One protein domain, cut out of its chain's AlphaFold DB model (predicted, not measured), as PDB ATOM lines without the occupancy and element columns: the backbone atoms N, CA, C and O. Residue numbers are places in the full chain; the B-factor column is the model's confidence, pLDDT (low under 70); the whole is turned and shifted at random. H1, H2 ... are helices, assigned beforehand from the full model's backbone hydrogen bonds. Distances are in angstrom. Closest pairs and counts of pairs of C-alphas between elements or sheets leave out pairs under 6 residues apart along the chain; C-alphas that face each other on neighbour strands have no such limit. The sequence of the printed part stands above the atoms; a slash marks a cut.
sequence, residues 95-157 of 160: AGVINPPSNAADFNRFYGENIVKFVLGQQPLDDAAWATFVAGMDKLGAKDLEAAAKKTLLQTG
ATOM      1  N   ALA A  95     100.011 -18.467-227.635       86.62
ATOM      2  CA  ALA A  95      99.384 -18.032-228.886       86.62
ATOM      3  C   ALA A  95     100.353 -18.096-230.082       86.62
ATOM      4  O   ALA A  95      99.928 -18.371-231.199       86.62
ATOM      5  N   GLY A  96     101.660 -17.916-229.844       86.88
ATOM      6  CA  GLY A  96     102.683 -17.961-230.891       86.88
ATOM      7  C   GLY A  96     102.896 -19.340-231.524       86.88
ATOM      8  O   GLY A  96     103.476 -19.418-232.601       86.88
ATOM      9  N   VAL A  97     102.425 -20.422-230.888       88.00
ATOM     10  CA  VAL A  97     102.499 -21.784-231.450       88.00
ATOM     11  C   VAL A  97     101.195 -22.230-232.118       88.00
ATOM     12  O   VAL A  97     101.126 -23.331-232.663       88.00
ATOM     13  N   ILE A  98     100.152 -21.395-232.089       90.75
ATOM     14  CA  ILE A  98      98.893 -21.669-232.780       90.75
ATOM     15  C   ILE A  98      99.065 -21.285-234.247       90.75
ATOM     16  O   ILE A  98      99.193 -20.110-234.590       90.75
ATOM     17  N   ASN A  99      99.048 -22.282-235.128       88.06
ATOM     18  CA  ASN A  99      99.103 -22.030-236.561       88.06
ATOM     19  C   ASN A  99      97.765 -21.457-237.052       88.06
ATOM     20  O   ASN A  99      96.714 -22.004-236.705       88.06
ATOM     21  N   PRO A 100      97.782 -20.397-237.878       87.19
ATOM     22  CA  PRO A 100      96.564 -19.876-238.477       87.19
ATOM     23  C   PRO A 100      95.943 -20.916-239.426       87.19
ATOM     24  O   PRO A 100      96.669 -21.716-240.027       87.19
ATOM     25  N   PRO A 101      94.611 -20.908-239.602       89.19
ATOM     26  CA  PRO A 101      93.962 -21.787-240.563       89.19
ATOM     27  C   PRO A 101      94.313 -21.360-241.999       89.19
ATOM     28  O   PRO A 101      94.657 -20.204-242.258       89.19
ATOM     29  N   SER A 102      94.204 -22.277-242.962       91.81
ATOM     30  CA  SER A 102      94.540 -21.998-244.370       91.81
ATOM     31  C   SER A 102      93.683 -20.885-244.993       91.81
ATOM     32  O   SER A 102      94.137 -20.191-245.899       91.81
ATOM     33  N   ASN A 103      92.472 -20.676-244.476       94.69
ATOM     34  CA  ASN A 103      91.527 -19.618-244.841       94.69
ATOM     35  C   ASN A 103      91.544 -18.430-243.854       94.69
ATOM     36  O   ASN A 103      90.520 -17.778-243.651       94.69
ATOM     37  N   ALA A 104      92.688 -18.116-243.231       92.69
ATOM     38  CA  ALA A 104      92.802 -17.039-242.236       92.69
ATOM     39  C   ALA A 104      92.236 -15.679-242.693       92.69
ATOM     40  O   ALA A 104      91.705 -14.926-241.878       92.69
ATOM     41  N   ALA A 105      92.312 -15.359-243.990       95.56
ATOM     42  CA  ALA A 105      91.731 -14.133-244.538       95.56
ATOM     43  C   ALA A 105      90.202 -14.074-244.361       95.56
ATOM     44  O   ALA A 105      89.673 -13.033-243.970       95.56
ATOM     45  N   ASP A 106      89.501 -15.188-244.585       96.06
ATOM     46  CA  ASP A 106      88.048 -15.267-244.419       96.06
ATOM     47  C   ASP A 106      87.640 -15.199-242.950       96.06
ATOM     48  O   ASP A 106      86.678 -14.507-242.623       96.06
ATOM     49  N   PHE A 107      88.409 -15.840-242.065       94.38
ATOM     50  CA  PHE A 107      88.242 -15.702-240.616       94.38
ATOM     51  C   PHE A 107      88.345 -14.247-240.172       94.38
ATOM     52  O   PHE A 107      87.429 -13.727-239.538       94.38
ATOM     53  N   ASN A 108      89.443 -13.580-240.532       94.56
ATOM     54  CA  ASN A 108      89.699 -12.201-240.126       94.56
ATOM     55  C   ASN A 108      88.636 -11.247-240.673       94.56
ATOM     56  O   ASN A 108      88.177 -10.358-239.958       94.56
ATOM     57  N   ARG A 109      88.216 -11.457-241.924       97.25
ATOM     58  CA  ARG A 109      87.159 -10.669-242.552       97.25
ATOM     59  C   ARG A 109      85.815 -10.884-241.861       97.25
ATOM     60  O   ARG A 109      85.199  -9.911-241.439       97.25
ATOM     61  N   PHE A 110      85.375 -12.135-241.708       97.25
ATOM     62  CA  PHE A 110      84.095 -12.452-241.072       97.25
ATOM     63  C   PHE A 110      84.050 -11.944-239.628       97.25
ATOM     64  O   PHE A 110      83.080 -11.294-239.241       97.25
ATOM     65  N   TYR A 111      85.105 -12.188-238.849       96.00
ATOM     66  CA  TYR A 111      85.229 -11.677-237.486       96.00
ATOM     67  C   TYR A 111      85.154 -10.146-237.463       96.00
ATOM     68  O   TYR A 111      84.285  -9.581-236.801       96.00
ATOM     69  N   GLY A 112      86.015  -9.469-238.228       96.38
ATOM     70  CA  GLY A 112      86.105  -8.010-238.231       96.38
ATOM     71  C   GLY A 112      84.797  -7.333-238.639       96.38
ATOM     72  O   GLY A 112      84.317  -6.451-237.931       96.38
ATOM     73  N   GLU A 113      84.183  -7.777-239.738       96.44
ATOM     74  CA  GLU A 113      82.917  -7.218-240.225       96.44
ATOM     75  C   GLU A 113      81.789  -7.360-239.192       96.44
ATOM     76  O   GLU A 113      81.039  -6.409-238.965       96.44
ATOM     77  N   ASN A 114      81.653  -8.526-238.553       96.88
ATOM     78  CA  ASN A 114      80.569  -8.766-237.597       96.88
ATOM     79  C   ASN A 114      80.799  -8.058-236.257       96.88
ATOM     80  O   ASN A 114      79.860  -7.484-235.709       96.88
ATOM     81  N   ILE A 115      82.038  -8.013-235.756       96.62
ATOM     82  CA  ILE A 115      82.357  -7.255-234.539       96.62
ATOM     83  C   ILE A 115      82.066  -5.765-234.735       96.62
ATOM     84  O   ILE A 115      81.442  -5.148-233.872       96.62
ATOM     85  N   VAL A 116      82.426  -5.189-235.887       97.12
ATOM     86  CA  VAL A 116      82.098  -3.789-236.200       97.12
ATOM     87  C   VAL A 116      80.582  -3.561-236.213       97.12
ATOM     88  O   VAL A 116      80.117  -2.564-235.664       97.12
ATOM     89  N   LYS A 117      79.794  -4.489-236.769       96.69
ATOM     90  CA  LYS A 117      78.325  -4.388-236.758       96.69
ATOM     91  C   LYS A 117      77.743  -4.394-235.346       96.69
ATOM     92  O   LYS A 117      76.838  -3.604-235.086       96.69
ATOM     93  N   PHE A 118      78.265  -5.225-234.440       97.19
ATOM     94  CA  PHE A 118      77.856  -5.210-233.031       97.19
ATOM     95  C   PHE A 118      78.213  -3.884-232.353       97.19
ATOM     96  O   PHE A 118      77.360  -3.261-231.728       97.19
ATOM     97  N   VAL A 119      79.455  -3.413-232.517       95.81
ATOM     98  CA  VAL A 119      79.943  -2.172-231.888       95.81
ATOM     99  C   VAL A 119      79.156  -0.947-232.357       95.81
ATOM    100  O   VAL A 119      78.833  -0.076-231.554       95.81
ATOM    101  N   LEU A 120      78.826  -0.880-233.648       96.81
ATOM    102  CA  LEU A 120      78.051   0.219-234.224       96.81
ATOM    103  C   LEU A 120      76.533   0.066-234.020       96.81
ATOM    104  O   LEU A 120      75.777   0.915-234.489       96.81
ATOM    105  N   GLY A 121      76.073  -1.012-233.374       94.50
ATOM    106  CA  GLY A 121      74.649  -1.295-233.173       94.50
ATOM    107  C   GLY A 121      73.878  -1.622-234.458       94.50
ATOM    108  O   GLY A 121      72.651  -1.605-234.459       94.50
ATOM    109  N   GLN A 122      74.574  -1.924-235.559       96.06
ATOM    110  CA  GLN A 122      73.963  -2.395-236.810       96.06
ATOM    111  C   GLN A 122      73.427  -3.828-236.678       96.06
ATOM    112  O   GLN A 122      72.557  -4.239-237.443       96.06
ATOM    113  N   GLN A 123      73.955  -4.577-235.711       94.44
ATOM    114  CA  GLN A 123      73.461  -5.878-235.289       94.44
ATOM    115  C   GLN A 123      73.249  -5.846-233.768       94.44
ATOM    116  O   GLN A 123      74.154  -5.400-233.056       94.44
ATOM    117  N   PRO A 124      72.087  -6.290-233.252       95.06
ATOM    118  CA  PRO A 124      71.864  -6.346-231.813       95.06
ATOM    119  C   PRO A 124      72.839  -7.336-231.173       95.06
ATOM    120  O   PRO A 124      73.088  -8.406-231.725       95.06
ATOM    121  N   LEU A 125      73.395  -6.985-230.013       95.38
ATOM    122  CA  LEU A 125      74.199  -7.900-229.204       95.38
ATOM    123  C   LEU A 125      73.284  -8.617-228.203       95.38
ATOM    124  O   LEU A 125      73.203  -8.240-227.037       95.38
ATOM    125  N   ASP A 126      72.566  -9.619-228.700       96.62
ATOM    126  CA  ASP A 126      71.737 -10.540-227.921       96.62
ATOM    127  C   ASP A 126      72.154 -12.000-228.171       96.62
ATOM    128  O   ASP A 126      72.981 -12.287-229.044       96.62
ATOM    129  N   ASP A 127      71.587 -12.934-227.404       97.19
ATOM    130  CA  ASP A 127      71.956 -14.352-227.461       97.19
ATOM    131  C   ASP A 127      71.736 -14.975-228.850       97.19
ATOM    132  O   ASP A 127      72.535 -15.803-229.296       97.19
ATOM    133  N   ALA A 128      70.681 -14.575-229.566       97.19
ATOM    134  CA  ALA A 128      70.352 -15.133-230.878       97.19
ATOM    135  C   ALA A 128      71.327 -14.642-231.960       97.19
ATOM    136  O   ALA A 128      71.819 -15.425-232.785       97.19
ATOM    137  N   ALA A 129      71.640 -13.348-231.940       96.12
ATOM    138  CA  ALA A 129      72.604 -12.738-232.841       96.12
ATOM    139  C   ALA A 129      74.027 -13.241-232.563       96.12
ATOM    140  O   ALA A 129      74.776 -13.528-233.503       96.12
ATOM    141  N   TRP A 130      74.386 -13.414-231.289       96.62
ATOM    142  CA  TRP A 130      75.666 -13.987-230.887       96.62
ATOM    143  C   TRP A 130      75.800 -15.450-231.321       96.62
ATOM    144  O   TRP A 130      76.799 -15.819-231.940       96.62
ATOM    145  N   ALA A 131      74.773 -16.275-231.102       97.25
ATOM    146  CA  ALA A 131      74.769 -17.667-231.552       97.25
ATOM    147  C   ALA A 131      74.931 -17.787-233.077       97.25
ATOM    148  O   ALA A 131      75.652 -18.659-233.562       97.25
ATOM    149  N   THR A 132      74.312 -16.881-233.842       96.81
ATOM    150  CA  THR A 132      74.464 -16.824-235.305       96.81
ATOM    151  C   THR A 132      75.897 -16.478-235.715       96.81
ATOM    152  O   THR A 132      76.443 -17.096-236.631       96.81
ATOM    153  N   PHE A 133      76.522 -15.519-235.029       97.00
ATOM    154  CA  PHE A 133      77.923 -15.159-235.244       97.00
ATOM    155  C   PHE A 133      78.863 -16.342-234.966       97.00
ATOM    156  O   PHE A 133      79.674 -16.687-235.828       97.00
ATOM    157  N   VAL A 134      78.703 -17.011-233.819       96.56
ATOM    158  CA  VAL A 134      79.493 -18.197-233.447       96.56
ATOM    159  C   VAL A 134      79.301 -19.324-234.463       96.56
ATOM    160  O   VAL A 134      80.279 -19.868-234.964       96.56
ATOM    161  N   ALA A 135      78.063 -19.613-234.876       97.19
ATOM    162  CA  ALA A 135      77.795 -20.620-235.903       97.19
ATOM    163  C   ALA A 135      78.434 -20.274-237.264       97.19
ATOM    164  O   ALA A 135      78.814 -21.166-238.022       97.19
ATOM    165  N   GLY A 136      78.545 -18.986-237.599       96.56
ATOM    166  CA  GLY A 136      79.261 -18.524-238.788       96.56
ATOM    167  C   GLY A 136      80.770 -18.760-238.698       96.56
ATOM    168  O   GLY A 136      81.359 -19.271-239.648       96.56
ATOM    169  N   MET A 137      81.372 -18.470-237.543       96.38
ATOM    170  CA  MET A 137      82.777 -18.787-237.260       96.38
ATOM    171  C   MET A 137      83.033 -20.300-237.318       96.38
ATOM    172  O   MET A 137      83.997 -20.743-237.943       96.38
ATOM    173  N   ASP A 138      82.137 -21.108-236.752       96.38
ATOM    174  CA  ASP A 138      82.233 -22.570-236.794       96.38
ATOM    175  C   ASP A 138      82.202 -23.113-238.226       96.38
ATOM    176  O   ASP A 138      82.985 -24.000-238.557       96.38
ATOM    177  N   LYS A 139      81.376 -22.540-239.112       96.12
ATOM    178  CA  LYS A 139      81.358 -22.900-240.544       96.12
ATOM    179  C   LYS A 139      82.666 -22.584-241.267       96.12
ATOM    180  O   LYS A 139      82.968 -23.235-242.263       96.12
ATOM    181  N   LEU A 140      83.424 -21.596-240.792       95.75
ATOM    182  CA  LEU A 140      84.760 -21.297-241.313       95.75
ATOM    183  C   LEU A 140      85.829 -22.248-240.759       95.75
ATOM    184  O   LEU A 140      86.929 -22.279-241.305       95.75
ATOM    185  N   GLY A 141      85.504 -23.040-239.731       95.44
ATOM    186  CA  GLY A 141      86.394 -24.008-239.091       95.44
ATOM    187  C   GLY A 141      86.890 -23.584-237.705       95.44
ATOM    188  O   GLY A 141      87.904 -24.108-237.250       95.44
ATOM    189  N   ALA A 142      86.243 -22.614-237.040       94.44
ATOM    190  CA  ALA A 142      86.709 -22.098-235.745       94.44
ATOM    191  C   ALA A 142      86.842 -23.208-234.699       94.44
ATOM    192  O   ALA A 142      87.878 -23.327-234.053       94.44
ATOM    193  N   LYS A 143      85.841 -24.086-234.614       94.56
ATOM    194  CA  LYS A 143      85.850 -25.242-233.716       94.56
ATOM    195  C   LYS A 143      87.027 -26.197-233.946       94.56
ATOM    196  O   LYS A 143      87.616 -26.699-232.988       94.56
ATOM    197  N   ASP A 144      87.392 -26.436-235.203       93.94
ATOM    198  CA  ASP A 144      88.528 -27.297-235.548       93.94
ATOM    199  C   ASP A 144      89.856 -26.616-235.199       93.94
ATOM    200  O   ASP A 144      90.766 -27.256-234.664       93.94
ATOM    201  N   LEU A 145      89.947 -25.305-235.440       93.50
ATOM    202  CA  LEU A 145      91.089 -24.486-235.044       93.50
ATOM    203  C   LEU A 145      91.272 -24.482-233.521       93.50
ATOM    204  O   LEU A 145      92.389 -24.676-233.050       93.50
ATOM    205  N   GLU A 146      90.197 -24.326-232.746       93.94
ATOM    206  CA  GLU A 146      90.226 -24.389-231.281       93.94
ATOM    207  C   GLU A 146      90.700 -25.758-230.778       93.94
ATOM    208  O   GLU A 146      91.555 -25.840-229.889       93.94
ATOM    209  N   ALA A 147      90.196 -26.846-231.367       94.50
ATOM    210  CA  ALA A 147      90.610 -28.200-231.012       94.50
ATOM    211  C   ALA A 147      92.098 -28.447-231.325       94.50
ATOM    212  O   ALA A 147      92.830 -28.994-230.492       94.50
ATOM    213  N   ALA A 148      92.562 -28.012-232.501       93.88
ATOM    214  CA  ALA A 148      93.961 -28.116-232.905       93.88
ATOM    215  C   ALA A 148      94.875 -27.252-232.024       93.88
ATOM    216  O   ALA A 148      95.897 -27.740-231.542       93.88
ATOM    217  N   ALA A 149      94.481 -26.008-231.747       93.69
ATOM    218  CA  ALA A 149      95.194 -25.101-230.858       93.69
ATOM    219  C   ALA A 149      95.336 -25.703-229.456       93.69
ATOM    220  O   ALA A 149      96.448 -25.797-228.939       93.69
ATOM    221  N   LYS A 150      94.239 -26.201-228.869       93.75
ATOM    222  CA  LYS A 150      94.261 -26.855-227.554       93.75
ATOM    223  C   LYS A 150      95.228 -28.037-227.528       93.75
ATOM    224  O   LYS A 150      96.004 -28.167-226.584       93.75
ATOM    225  N   LYS A 151      95.213 -28.883-228.563       94.19
ATOM    226  CA  LYS A 151      96.149 -30.008-228.683       94.19
ATOM    227  C   LYS A 151      97.601 -29.527-228.722       94.19
ATOM    228  O   LYS A 151      98.413 -30.040-227.956       94.19
ATOM    229  N   THR A 152      97.918 -28.547-229.566       93.31
ATOM    230  CA  THR A 152      99.273 -27.986-229.675       93.31
ATOM    231  C   THR A 152      99.737 -27.406-228.345       93.31
ATOM    232  O   THR A 152     100.843 -27.705-227.902       93.31
ATOM    233  N   LEU A 153      98.888 -26.635-227.668       91.12
ATOM    234  CA  LEU A 153      99.206 -26.014-226.384       91.12
ATOM    235  C   LEU A 153      99.438 -27.040-225.263       91.12
ATOM    236  O   LEU A 153     100.344 -26.854-224.455       91.12
ATOM    237  N   LEU A 154      98.671 -28.135-225.226       92.19
ATOM    238  CA  LEU A 154      98.911 -29.249-224.298       92.19
ATOM    239  C   LEU A 154     100.238 -29.962-224.605       92.19
ATOM    240  O   LEU A 154     101.017 -30.241-223.700       92.19
ATOM    241  N   GLN A 155     100.528 -30.230-225.884       92.44
ATOM    242  CA  GLN A 155     101.769 -30.899-226.307       92.44
ATOM    243  C   GLN A 155     103.026 -30.064-226.038       92.44
ATOM    244  O   GLN A 155     104.088 -30.614-225.762       92.44
ATOM    245  N   THR A 156     102.904 -28.742-226.128       87.06
ATOM    246  CA  THR A 156     103.997 -27.786-225.902       87.06
ATOM    247  C   THR A 156     104.091 -27.317-224.447       87.06
ATOM    248  O   THR A 156     105.011 -26.579-224.107       87.06
ATOM    249  N   GLY A 157     103.182 -27.767-223.573       86.50
ATOM    250  CA  GLY A 157     103.199 -27.467-222.138       86.50
ATOM    251  C   GLY A 157     102.703 -26.067-221.756       86.50
ATOM    252  O   GLY A 157     102.867 -25.667-220.605       86.50
TER     253      GLY A 157
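AT A GLANCE: This is residues 95 to 157 of the 160 residues of an uncharacterized protein of Chloroflexi bacterium RBG_16_56_8 (UniProt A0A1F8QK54). H1 and H2 lie side by side as a helical hairpin, and H3 turns off after H2. The 63 printed residues include three named helices, H1, H2 and H3 in order, and no named strand: all helix. The whole is loose, radius of gyration of the C-alphas 13.7 A, spanning 41 by 23 by 18 A.

HOW THE PARTS SIT: H1, residues 104 to 119, touches H2, residues 127 to 140, at a shallow tilt of 11 degrees, opposite ways; the closest C-alphas, of Phe 107 and Leu 140, are 6.6 A apart. H3, residues 142 to 155, is close to H2 but not clearly touching, only just about perpendicular at 70.3 degrees; the closest C-alphas, of Asp 138 and Asp 144, are 8.0 A apart. H1 and H3 are only just apart, at 8.2 A. Every O i to N i+4 pair in H1, H2 and H3 is within hydrogen-bond range.

IN THESE COORDINATES: H1 begins at C-alpha 104 (92.802, -17.039, -242.236). First to last C-alpha, H1 measures 22.2 A, H2 20.1 A and H3 19.8 A. H3 ends at C-alpha 155 (101.769, -30.899, -226.307).

THE WHOLE: The farthest C-alphas, of Gln 122 and Gly 157, are 41.2 A apart. The printed part has no cut; no printed residue is under 70 in pLDDT.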